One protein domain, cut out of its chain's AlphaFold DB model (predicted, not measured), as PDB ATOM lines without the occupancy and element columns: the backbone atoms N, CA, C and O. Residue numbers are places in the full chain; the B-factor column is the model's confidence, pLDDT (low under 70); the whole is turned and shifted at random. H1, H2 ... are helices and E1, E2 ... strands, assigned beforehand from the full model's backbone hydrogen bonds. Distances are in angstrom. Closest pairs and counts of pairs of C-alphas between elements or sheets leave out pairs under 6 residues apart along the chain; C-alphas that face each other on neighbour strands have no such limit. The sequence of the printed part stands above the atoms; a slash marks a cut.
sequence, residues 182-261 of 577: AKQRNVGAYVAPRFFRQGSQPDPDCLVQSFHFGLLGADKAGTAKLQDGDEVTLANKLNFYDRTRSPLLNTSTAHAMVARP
ATOM      1  N   ALA A 182     164.730 212.166 107.056       97.50
ATOM      2  CA  ALA A 182     165.129 212.887 108.266       97.50
ATOM      3  C   ALA A 182     164.003 213.759 108.850       97.50
ATOM      4  O   ALA A 182     163.847 213.817 110.065       97.50
ATOM      5  N   LYS A 183     163.157 214.359 108.001       96.62
ATOM      6  CA  LYS A 183     161.985 215.132 108.443       96.62
ATOM      7  C   LYS A 183     160.964 214.279 109.203       96.62
ATOM      8  O   LYS A 183     160.468 214.707 110.238       96.62
ATOM      9  N   GLN A 184     160.671 213.071 108.726       96.00
ATOM     10  CA  GLN A 184     159.773 212.138 109.414       96.00
ATOM     11  C   GLN A 184     160.372 211.673 110.745       96.00
ATOM     12  O   GLN A 184     159.653 211.570 111.734       96.00
ATOM     13  N   ARG A 185     161.692 211.443 110.794       96.81
ATOM     14  CA  ARG A 185     162.403 211.116 112.041       96.81
ATOM     15  C   ARG A 185     162.345 212.263 113.059       96.81
ATOM     16  O   ARG A 185     162.078 212.000 114.223       96.81
ATOM     17  N   ASN A 186     162.526 213.510 112.615       96.44
ATOM     18  CA  ASN A 186     162.451 214.717 113.450       96.44
ATOM     19  C   ASN A 186     161.086 214.880 114.138       96.44
ATOM     20  O   ASN A 186     161.007 215.135 115.334       96.44
ATOM     21  N   VAL A 187     159.998 214.695 113.384       95.44
ATOM     22  CA  VAL A 187     158.626 214.803 113.919       95.44
ATOM     23  C   VAL A 187     158.278 213.628 114.849       95.44
ATOM     24  O   VAL A 187     157.354 213.724 115.653       95.44
ATOM     25  N   GLY A 188     159.043 212.539 114.777       95.44
ATOM     26  CA  GLY A 188     158.765 211.292 115.466       95.44
ATOM     27  C   GLY A 188     157.973 210.345 114.569       95.44
ATOM     28  O   GLY A 188     156.865 210.640 114.119       95.44
ATOM     29  N   ALA A 189     158.553 209.173 114.332       95.88
ATOM     30  CA  ALA A 189     157.918 208.100 113.585       95.88
ATOM     31  C   ALA A 189     158.329 206.745 114.157       95.88
ATOM     32  O   ALA A 189     159.460 206.586 114.614       95.88
ATOM     33  N   TYR A 190     157.452 205.751 114.085       95.25
ATOM     34  CA  TYR A 190     157.815 204.360 114.344       95.25
ATOM     35  C   TYR A 190     158.505 203.745 113.138       95.25
ATOM     36  O   TYR A 190     158.119 204.006 111.998       95.25
ATOM     37  N   VAL A 191     159.496 202.888 113.384       93.31
ATOM     38  CA  VAL A 191     160.054 202.033 112.333       93.31
ATOM     39  C   VAL A 191     159.288 200.720 112.293       93.31
ATOM     40  O   VAL A 191     159.346 199.927 113.231       93.31
ATOM     41  N   ALA A 192     158.626 200.474 111.170       85.25
ATOM     42  CA  ALA A 192     157.958 199.222 110.877       85.25
ATOM     43  C   ALA A 192     158.817 198.349 109.941       85.25
ATOM     44  O   ALA A 192     159.470 198.873 109.024       85.25
ATOM     45  N   PRO A 193     158.802 197.014 110.117       75.00
ATOM     46  CA  PRO A 193     159.321 196.105 109.109       75.00
ATOM     47  C   PRO A 193     158.616 196.352 107.783       75.00
ATOM     48  O   PRO A 193     157.391 196.452 107.704       75.00
ATOM     49  N   ARG A 194     159.404 196.452 106.715       67.12
ATOM     50  CA  ARG A 194     158.849 196.523 105.374       67.12
ATOM     51  C   ARG A 194     158.526 195.110 104.930       67.12
ATOM     52  O   ARG A 194     159.410 194.366 104.521       67.12
ATOM     53  N   PHE A 195     157.255 194.752 104.982       57.47
ATOM     54  CA  PHE A 195     156.822 193.476 104.429       57.47
ATOM     55  C   PHE A 195     156.725 193.510 102.887       57.47
ATOM     56  O   PHE A 195     156.729 192.445 102.281       57.47
ATOM     57  N   PHE A 196     156.730 194.693 102.233       49.97
ATOM     58  CA  PHE A 196     156.531 194.819 100.774       49.97
ATOM     59  C   PHE A 196     157.436 195.828 100.059       49.97
ATOM     60  O   PHE A 196     157.487 197.014 100.399       49.97
ATOM     61  N   ARG A 197     158.040 195.372  98.952       47.06
ATOM     62  CA  ARG A 197     158.276 196.183  97.748       47.06
ATOM     63  C   ARG A 197     156.881 196.530  97.210       47.06
ATOM     64  O   ARG A 197     156.250 195.722  96.540       47.06
ATOM     65  N   GLN A 198     156.327 197.664  97.631       43.34
ATOM     66  CA  GLN A 198     155.075 198.162  97.072       43.34
ATOM     67  C   GLN A 198     155.348 198.402  95.587       43.34
ATOM     68  O   GLN A 198     156.228 199.195  95.253       43.34
ATOM     69  N   GLY A 199     154.691 197.643  94.709       46.03
ATOM     70  CA  GLY A 199     154.751 197.901  93.278       46.03
ATOM     71  C   GLY A 199     154.273 199.326  93.040       46.03
ATOM     72  O   GLY A 199     153.097 199.593  93.247       46.03
ATOM     73  N   SER A 200     155.213 200.208  92.702       52.88
ATOM     74  CA  SER A 200     155.129 201.549  92.092       52.88
ATOM     75  C   SER A 200     154.177 202.611  92.661       52.88
ATOM     76  O   SER A 200     154.417 203.793  92.435       52.88
ATOM     77  N   GLN A 201     153.118 202.261  93.386       56.53
ATOM     78  CA  GLN A 201     152.168 203.209  93.946       56.53
ATOM     79  C   GLN A 201     152.281 203.205  95.467       56.53
ATOM     80  O   GLN A 201     151.764 202.288  96.113       56.53
ATOM     81  N   PRO A 202     152.991 204.192  96.048       58.59
ATOM     82  CA  PRO A 202     152.923 204.419  97.476       58.59
ATOM     83  C   PRO A 202     151.458 204.644  97.821       58.59
ATOM     84  O   PRO A 202     150.822 205.512  97.229       58.59
ATOM     85  N   ASP A 203     150.928 203.851  98.745       63.19
ATOM     86  CA  ASP A 203     149.700 204.237  99.428       63.19
ATOM     87  C   ASP A 203     150.032 205.552 100.151       63.19
ATOM     88  O   ASP A 203     150.848 205.531 101.087       63.19
ATOM     89  N   PRO A 204     149.524 206.702  99.668       60.69
ATOM     90  CA  PRO A 204     149.946 208.007 100.162       60.69
ATOM     91  C   PRO A 204     149.656 208.163 101.661       60.69
ATOM     92  O   PRO A 204     150.303 208.960 102.349       60.69
ATOM     93  N   ASP A 205     148.751 207.343 102.198       63.22
ATOM     94  CA  ASP A 205     148.118 207.613 103.470       63.22
ATOM     95  C   ASP A 205     148.657 206.803 104.646       63.22
ATOM     96  O   ASP A 205     148.286 207.115 105.774       63.22
ATOM     97  N   CYS A 206     149.649 205.907 104.511       72.62
ATOM     98  CA  CYS A 206     150.107 205.124 105.683       72.62
ATOM     99  C   CYS A 206     151.611 205.119 106.001       72.62
ATOM    100  O   CYS A 206     151.967 205.466 107.126       72.62
ATOM    101  N   LEU A 207     152.513 204.780 105.075       84.81
ATOM    102  CA  LEU A 207     153.924 204.531 105.420       84.81
ATOM    103  C   LEU A 207     154.891 205.234 104.469       84.81
ATOM    104  O   LEU A 207     154.847 205.035 103.259       84.81
ATOM    105  N   VAL A 208     155.829 206.005 105.023       89.44
ATOM    106  CA  VAL A 208     156.905 206.613 104.232       89.44
ATOM    107  C   VAL A 208     158.073 205.636 104.151       89.44
ATOM    108  O   VAL A 208     158.652 205.262 105.169       89.44
ATOM    109  N   GLN A 209     158.448 205.224 102.940       88.69
ATOM    110  CA  GLN A 209     159.569 204.304 102.742       88.69
ATOM    111  C   GLN A 209     160.908 204.950 103.135       88.69
ATOM    112  O   GLN A 209     161.254 206.026 102.635       88.69
ATOM    113  N   SER A 210     161.687 204.240 103.956       92.44
ATOM    114  CA  SER A 210     163.078 204.545 104.296       92.44
ATOM    115  C   SER A 210     163.929 203.278 104.152       92.44
ATOM    116  O   SER A 210     163.837 202.360 104.963       92.44
ATOM    117  N   PHE A 211     164.727 203.191 103.082       90.88
ATOM    118  CA  PHE A 211     165.449 201.968 102.690       90.88
ATOM    119  C   PHE A 211     164.534 200.722 102.648       90.88
ATOM    120  O   PHE A 211     163.562 200.671 101.885       90.88
ATOM    121  N   HIS A 212     164.842 199.720 103.475       85.38
ATOM    122  CA  HIS A 212     164.099 198.472 103.639       85.38
ATOM    123  C   HIS A 212     163.097 198.530 104.802       85.38
ATOM    124  O   HIS A 212     162.672 197.493 105.297       85.38
ATOM    125  N   PHE A 213     162.720 199.727 105.252       89.06
ATOM    126  CA  PHE A 213     161.817 199.939 106.381       89.06
ATOM    127  C   PHE A 213     160.712 200.937 106.017       89.06
ATOM    128  O   PHE A 213     160.840 201.727 105.076       89.06
ATOM    129  N   GLY A 214     159.604 200.882 106.753       88.81
ATOM    130  CA  GLY A 214     158.540 201.882 106.697       88.81
ATOM    131  C   GLY A 214     158.603 202.796 107.916       88.81
ATOM    132  O   GLY A 214     158.874 202.324 109.018       88.81
ATOM    133  N   LEU A 215     158.349 204.089 107.726       92.50
ATOM    134  CA  LEU A 215     158.157 205.043 108.815       92.50
ATOM    135  C   LEU A 215     156.670 205.371 108.961       92.50
ATOM    136  O   LEU A 215     156.050 205.865 108.013       92.50
ATOM    137  N   LEU A 216     156.122 205.109 110.147       91.94
ATOM    138  CA  LEU A 216     154.751 205.442 110.533       91.94
ATOM    139  C   LEU A 216     154.767 206.709 111.394       91.94
ATOM    140  O   LEU A 216     155.311 206.693 112.495       91.94
ATOM    141  N   GLY A 217     154.207 207.805 110.882       92.38
ATOM    142  CA  GLY A 217     154.150 209.085 111.595       92.38
ATOM    143  C   GLY A 217     153.279 209.035 112.855       92.38
ATOM    144  O   GLY A 217     152.365 208.213 112.957       92.38
ATOM    145  N   ALA A 218     153.563 209.923 113.812       90.12
ATOM    146  CA  ALA A 218     152.826 210.020 115.075       90.12
ATOM    147  C   ALA A 218     151.313 210.245 114.894       90.12
ATOM    148  O   ALA A 218     150.503 209.668 115.616       90.12
ATOM    149  N   ASP A 219     150.940 211.042 113.891       88.56
ATOM    150  CA  ASP A 219     149.561 211.333 113.492       88.56
ATOM    151  C   ASP A 219     148.773 210.064 113.150       88.56
ATOM    152  O   ASP A 219     147.605 209.931 113.512       88.56
ATOM    153  N   LYS A 220     149.435 209.102 112.506       86.06
ATOM    154  CA  LYS A 220     148.829 207.844 112.054       86.06
ATOM    155  C   LYS A 220     148.852 206.756 113.116       86.06
ATOM    156  O   LYS A 220     148.014 205.862 113.088       86.06
ATOM    157  N   ALA A 221     149.790 206.832 114.054       85.94
ATOM    158  CA  ALA A 221     149.852 205.908 115.179       85.94
ATOM    159  C   ALA A 221     148.720 206.127 116.202       85.94
ATOM    160  O   ALA A 221     148.506 205.279 117.061       85.94
ATOM    161  N   GLY A 222     147.991 207.250 116.130       85.69
ATOM    162  CA  GLY A 222     146.893 207.558 117.053       85.69
ATOM    163  C   GLY A 222     147.354 207.957 118.459       85.69
ATOM    164  O   GLY A 222     146.535 208.056 119.371       85.69
ATOM    165  N   THR A 223     148.651 208.208 118.648       84.12
ATOM    166  CA  THR A 223     149.257 208.535 119.945       84.12
ATOM    167  C   THR A 223     149.900 209.918 119.908       84.12
ATOM    168  O   THR A 223     150.744 210.190 119.056       84.12
ATOM    169  N   ALA A 224     149.566 210.784 120.870       87.69
ATOM    170  CA  ALA A 224     150.117 212.144 120.946       87.69
ATOM    171  C   ALA A 224     151.625 212.185 121.259       87.69
ATOM    172  O   ALA A 224     152.304 213.153 120.920       87.69
ATOM    173  N   LYS A 225     152.154 211.149 121.918       94.12
ATOM    174  CA  LYS A 225     153.568 211.032 122.277       94.12
ATOM    175  C   LYS A 225     154.034 209.613 122.004       94.12
ATOM    176  O   LYS A 225     153.601 208.700 122.695       94.12
ATOM    177  N   LEU A 226     154.923 209.469 121.028       95.75
ATOM    178  CA  LEU A 226     155.487 208.174 120.681       95.75
ATOM    179  C   LEU A 226     156.490 207.715 121.741       95.75
ATOM    180  O   LEU A 226     157.335 208.508 122.173       95.75
ATOM    181  N   GLN A 227     156.428 206.445 122.133       96.31
ATOM    182  CA  GLN A 227     157.382 205.832 123.054       96.31
ATOM    183  C   GLN A 227     157.894 204.499 122.510       96.31
ATOM    184  O   GLN A 227     157.231 203.804 121.745       96.31
ATOM    185  N   ASP A 228     159.130 204.143 122.868       95.69
ATOM    186  CA  ASP A 228     159.650 202.834 122.478       95.69
ATOM    187  C   ASP A 228     158.884 201.736 123.209       95.69
ATOM    188  O   ASP A 228     158.786 201.770 124.434       95.69
ATOM    189  N   GLY A 229     158.460 200.721 122.467       92.69
ATOM    190  CA  GLY A 229     157.664 199.635 123.013       92.69
ATOM    191  C   GLY A 229     156.166 199.898 122.942       92.69
ATOM    192  O   GLY A 229     155.418 199.052 123.409       92.69
ATOM    193  N   ASP A 230     155.714 201.010 122.355       93.31
ATOM    194  CA  ASP A 230     154.298 201.184 122.045       93.31
ATOM    195  C   ASP A 230     153.856 200.110 121.042       93.31
ATOM    196  O   ASP A 230     154.547 199.815 120.058       93.31
ATOM    197  N   GLU A 231     152.696 199.515 121.310       90.44
ATOM    198  CA  GLU A 231     152.058 198.560 120.415       90.44
ATOM    199  C   GLU A 231     151.458 199.314 119.225       90.44
ATOM    200  O   GLU A 231     150.584 200.170 119.372       90.44
ATOM    201  N   VAL A 232     151.939 199.006 118.024       86.75
ATOM    202  CA  VAL A 232     151.469 199.611 116.780       86.75
ATOM    203  C   VAL A 232     150.763 198.577 115.930       86.75
ATOM    204  O   VAL A 232     151.201 197.435 115.791       86.75
ATOM    205  N   THR A 233     149.666 198.999 115.310       82.81
ATOM    206  CA  THR A 233     148.972 198.178 114.324       82.81
ATOM    207  C   THR A 233     149.662 198.335 112.973       82.81
ATOM    208  O   THR A 233     149.653 199.409 112.373       82.81
ATOM    209  N   LEU A 234     150.277 197.261 112.488       75.00
ATOM    210  CA  LEU A 234     150.905 197.204 111.179       75.00
ATOM    211  C   LEU A 234     149.868 196.769 110.142       75.00
ATOM    212  O   LEU A 234     149.195 195.744 110.294       75.00
ATOM    213  N   ALA A 235     149.755 197.554 109.070       65.88
ATOM    214  CA  ALA A 235     148.936 197.190 107.924       65.88
ATOM    215  C   ALA A 235     149.400 195.827 107.389       65.88
ATOM    216  O   ALA A 235     150.582 195.629 107.090       65.88
ATOM    217  N   ASN A 236     148.470 194.876 107.305       61.06
ATOM    218  CA  ASN A 236     148.790 193.547 106.809       61.06
ATOM    219  C   ASN A 236     149.115 193.598 105.313       61.06
ATOM    220  O   ASN A 236     148.668 194.495 104.593       61.06
ATOM    221  N   LYS A 237     149.854 192.592 104.841       58.91
ATOM    222  CA  LYS A 237     149.954 192.248 103.427       58.91
ATOM    223  C   LYS A 237     148.545 192.129 102.862       58.91
ATOM    224  O   LYS A 237     147.899 191.095 103.005       58.91
ATOM    225  N   LEU A 238     148.071 193.155 102.164       51.22
ATOM    226  CA  LEU A 238     147.068 192.911 101.144       51.22
ATOM    227  C   LEU A 238     147.779 192.044 100.110       51.22
ATOM    228  O   LEU A 238     148.633 192.526  99.364       51.22
ATOM    229  N   ASN A 239     147.513 190.738 100.143       52.19
ATOM    230  CA  ASN A 239     147.954 189.832  99.098       52.19
ATOM    231  C   ASN A 239     147.440 190.417  97.783       52.19
ATOM    232  O   ASN A 239     146.246 190.362  97.499       52.19
ATOM    233  N   PHE A 240     148.344 190.990  96.985       50.88
ATOM    234  CA  PHE A 240     148.024 191.542  95.665       50.88
ATOM    235  C   PHE A 240     147.286 190.522  94.781       50.88
ATOM    236  O   PHE A 240     146.543 190.910  93.886       50.88
ATOM    237  N   TYR A 241     147.442 189.230  95.079       50.53
ATOM    238  CA  TYR A 241     146.848 188.121  94.345       50.53
ATOM    239  C   TYR A 241     145.475 187.661  94.841       50.53
ATOM    240  O   TYR A 241     144.858 186.851  94.159       50.53
ATOM    241  N   ASP A 242     144.959 188.166  95.966       50.84
ATOM    242  CA  ASP A 242     143.650 187.722  96.454       50.84
ATOM    243  C   ASP A 242     142.785 188.876  96.963       50.84
ATOM    244  O   ASP A 242     142.369 188.933  98.117       50.84
ATOM    245  N   ARG A 243     142.454 189.801  96.052       54.97
ATOM    246  CA  ARG A 243     141.382 190.792  96.271       54.97
ATOM    247  C   ARG A 243     140.011 190.147  96.524       54.97
ATOM    248  O   ARG A 243     139.070 190.858  96.871       54.97
ATOM    249  N   THR A 244     139.869 188.838  96.310       63.00
ATOM    250  CA  THR A 244     138.586 188.129  96.337       63.00
ATOM    251  C   THR A 244     138.310 187.371  97.632       63.00
ATOM    252  O   THR A 244     137.139 187.139  97.940       63.00
ATOM    253  N   ARG A 245     139.329 187.010  98.425       51.09
ATOM    254  CA  ARG A 245     139.138 186.337  99.716       51.09
ATOM    255  C   ARG A 245     139.161 187.320 100.884       51.09
ATOM    256  O   ARG A 245     140.204 187.777 101.319       51.09
ATOM    257  N   SER A 246     137.961 187.533 101.422       49.19
ATOM    258  CA  SER A 246     137.622 188.084 102.741       49.19
ATOM    259  C   SER A 246     138.192 189.466 103.123       49.19
ATOM    260  O   SER A 246     139.369 189.590 103.439       49.19
ATOM    261  N   PRO A 247     137.330 190.490 103.291       53.59
ATOM    262  CA  PRO A 247     137.692 191.821 103.794       53.59
ATOM    263  C   PRO A 247     137.986 191.866 105.306       53.59
ATOM    264  O   PRO A 247     138.021 192.943 105.899       53.59
ATOM    265  N   LEU A 248     138.194 190.716 105.954       55.22
ATOM    266  CA  LEU A 248     138.685 190.672 107.327       55.22
ATOM    267  C   LEU A 248     140.191 190.930 107.279       55.22
ATOM    268  O   LEU A 248     141.005 190.013 107.225       55.22
ATOM    269  N   LEU A 249     140.525 192.218 107.207       56.03
ATOM    270  CA  LEU A 249     141.862 192.768 107.375       56.03
ATOM    271  C   LEU A 249     142.426 192.246 108.698       56.03
ATOM    272  O   LEU A 249     142.161 192.809 109.756       56.03
ATOM    273  N   ASN A 250     143.178 191.150 108.642       60.53
ATOM    274  CA  ASN A 250     143.907 190.637 109.791       60.53
ATOM    275  C   ASN A 250     145.024 191.626 110.113       60.53
ATOM    276  O   ASN A 250     146.148 191.449 109.668       60.53
ATOM    277  N   THR A 251     144.739 192.713 110.809       66.94
ATOM    278  CA  THR A 251     145.777 193.625 111.269       66.94
ATOM    279  C   THR A 251     146.700 192.893 112.239       66.94
ATOM    280  O   THR A 251     146.229 192.165 113.111       66.94
ATOM    281  N   SER A 252     148.010 193.065 112.084       68.75
ATOM    282  CA  SER A 252     148.978 192.575 113.065       68.75
ATOM    283  C   SER A 252     149.321 193.702 114.013       68.75
ATOM    284  O   SER A 252     149.529 194.823 113.554       68.75
ATOM    285  N   THR A 253     149.458 193.408 115.298       80.62
ATOM    286  CA  THR A 253     150.119 194.326 116.222       80.62
ATOM    287  C   THR A 253     151.564 193.890 116.450       80.62
ATOM    288  O   THR A 253     151.919 192.729 116.235       80.62
ATOM    289  N   ALA A 254     152.430 194.850 116.755       84.25
ATOM    290  CA  ALA A 254     153.815 194.627 117.158       84.25
ATOM    291  C   ALA A 254     154.284 195.821 117.990       84.25
ATOM    292  O   ALA A 254     153.836 196.945 117.762       84.25
ATOM    293  N   HIS A 255     155.220 195.614 118.905       89.56
ATOM    294  CA  HIS A 255     155.866 196.720 119.599       89.56
ATOM    295  C   HIS A 255     156.896 197.379 118.679       89.56
ATOM    296  O   HIS A 255     157.763 196.713 118.104       89.56
ATOM    297  N   ALA A 256     156.841 198.702 118.551       91.38
ATOM    298  CA  ALA A 256     157.754 199.445 117.690       91.38
ATOM    299  C   ALA A 256     158.767 200.283 118.473       91.38
ATOM    300  O   ALA A 256     158.577 200.643 119.633       91.38
ATOM    301  N   MET A 257     159.872 200.626 117.809       95.62
ATOM    302  CA  MET A 257     160.794 201.652 118.297       95.62
ATOM    303  C   MET A 257     160.596 202.954 117.537       95.62
ATOM    304  O   MET A 257     160.381 202.954 116.319       95.62
ATOM    305  N   VAL A 258     160.730 204.062 118.261       97.19
ATOM    306  CA  VAL A 258     160.698 205.399 117.673       97.19
ATOM    307  C   VAL A 258     162.014 205.641 116.942       97.19
ATOM    308  O   VAL A 258     163.098 205.531 117.523       97.19
ATOM    309  N   ALA A 259     161.928 205.983 115.661       97.81
ATOM    310  CA  ALA A 259     163.063 206.331 114.829       97.81
ATOM    311  C   ALA A 259     163.789 207.542 115.420       97.81
ATOM    312  O   ALA A 259     163.212 208.616 115.587       97.81
ATOM    313  N   ARG A 260     165.069 207.370 115.742       98.25
ATOM    314  CA  ARG A 260     165.895 208.438 116.286       98.25
ATOM    315  C   ARG A 260     166.213 209.477 115.213       98.25
ATOM    316  O   ARG A 260     166.416 209.113 114.047       98.25
ATOM    317  N   PRO A 261     166.277 210.761 115.589       98.12
ATOM    318  CA  PRO A 261     166.725 211.801 114.681       98.12
ATOM    319  C   PRO A 261     168.184 211.571 114.275       98.12
ATOM    320  O   PRO A 261     168.985 211.046 115.051       98.12
TER     321      PRO A 261
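What this domain is: This is residues 182 to 261 of the 577 residues of an uncharacterized protein of Lentithecium fluviatile CBS 122367 (UniProt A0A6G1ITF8). What would one see first? A strongly twisted wall of five short strands, made of a three-strand part E2, E3, E1 and a hairpin E4, E5 that meets it at a point, bears the two short helices H1 and H2, while the long loop between E4 and E5 reaches far out, its residues 241 to 246 sticking out. What are the parts and the size? The printed part has 80 residues, with the named elements H1, E1, E2, E3, H2, E4 and E5 along the chain; the sheet's order is E2, E3, E1, E5, E4, antiparallel. The class is mixed, helices and strands, with under half of the residues in named elements. It is compact, with a radius of gyration of the C-alphas of 13.2 A, yet elongated, spanning 40 by 25 by 17 A.

Where its parts are: Where are the strands? E2 is residues 208 to 210, E3 residues 213 to 217 with 13.0 A from first to last C-alpha, and E1 residues 189 to 193 with 12.9 A. E5 is residues 252 to 258 with 18.0 A, ending at C-alpha 258 at (160.698, 205.399, 117.673), and E4 is residues 230 to 234 with 12.1 A. Where are the helices? H1 is residues 182 to 187, beginning at C-alpha 182 at (165.129, 212.887, 108.266), and H2 is residues 218 to 221.

How they stand to each other: How are the strands joined? E3 and E1 are antiparallel at 148 degrees, with N 190 and O 216 2.8 A apart, within hydrogen-bond range. The hairpin E2 and E3 is antiparallel at 140 degrees, with N 215 and O 208 at 2.8 A, and the hairpin E4 and E5 at 128 degrees, with N 232 and O 254 at 2.8 A, both within that range. E1 and E5 meet only at a point, where C-alphas 190 and 258 face each other at 4.5 A. How do the helices stand? H1 is on the sheet at a height of 8.5 A, over E3 and only just not over E1, on which 2 of its C-alphas fall; it runs along the strands, at 24 degrees to E3 on the local plane, and the closest C-alphas of H1 and E3 are those of Gln 184 and Gly 217, 6.8 A apart. H2 is on the sheet at a height of 7.7 A, over none of the strands, but only just, with 2 of its C-alphas on E1; the closest C-alphas of H2 and E1 are those of Ala 218 and Ala 189, 5.6 A apart. What do the helix backbones show? In H1 every O i to N i+4 pair is within hydrogen-bond range, and H2 is too short for such a pair.

The domain as a whole: How far does it reach? The two C-alphas farthest apart are those of Thr 244 and Pro 261, at 41.1 A, and the printed part has no cut. Which links are long, and where is confidence low? The links E1 to E2, with 14 residues, and E4 to E5, with 17, are long. The mean pLDDT of the printed part is 77.6, and residues 194 to 205 and 235 to 252 are under 70.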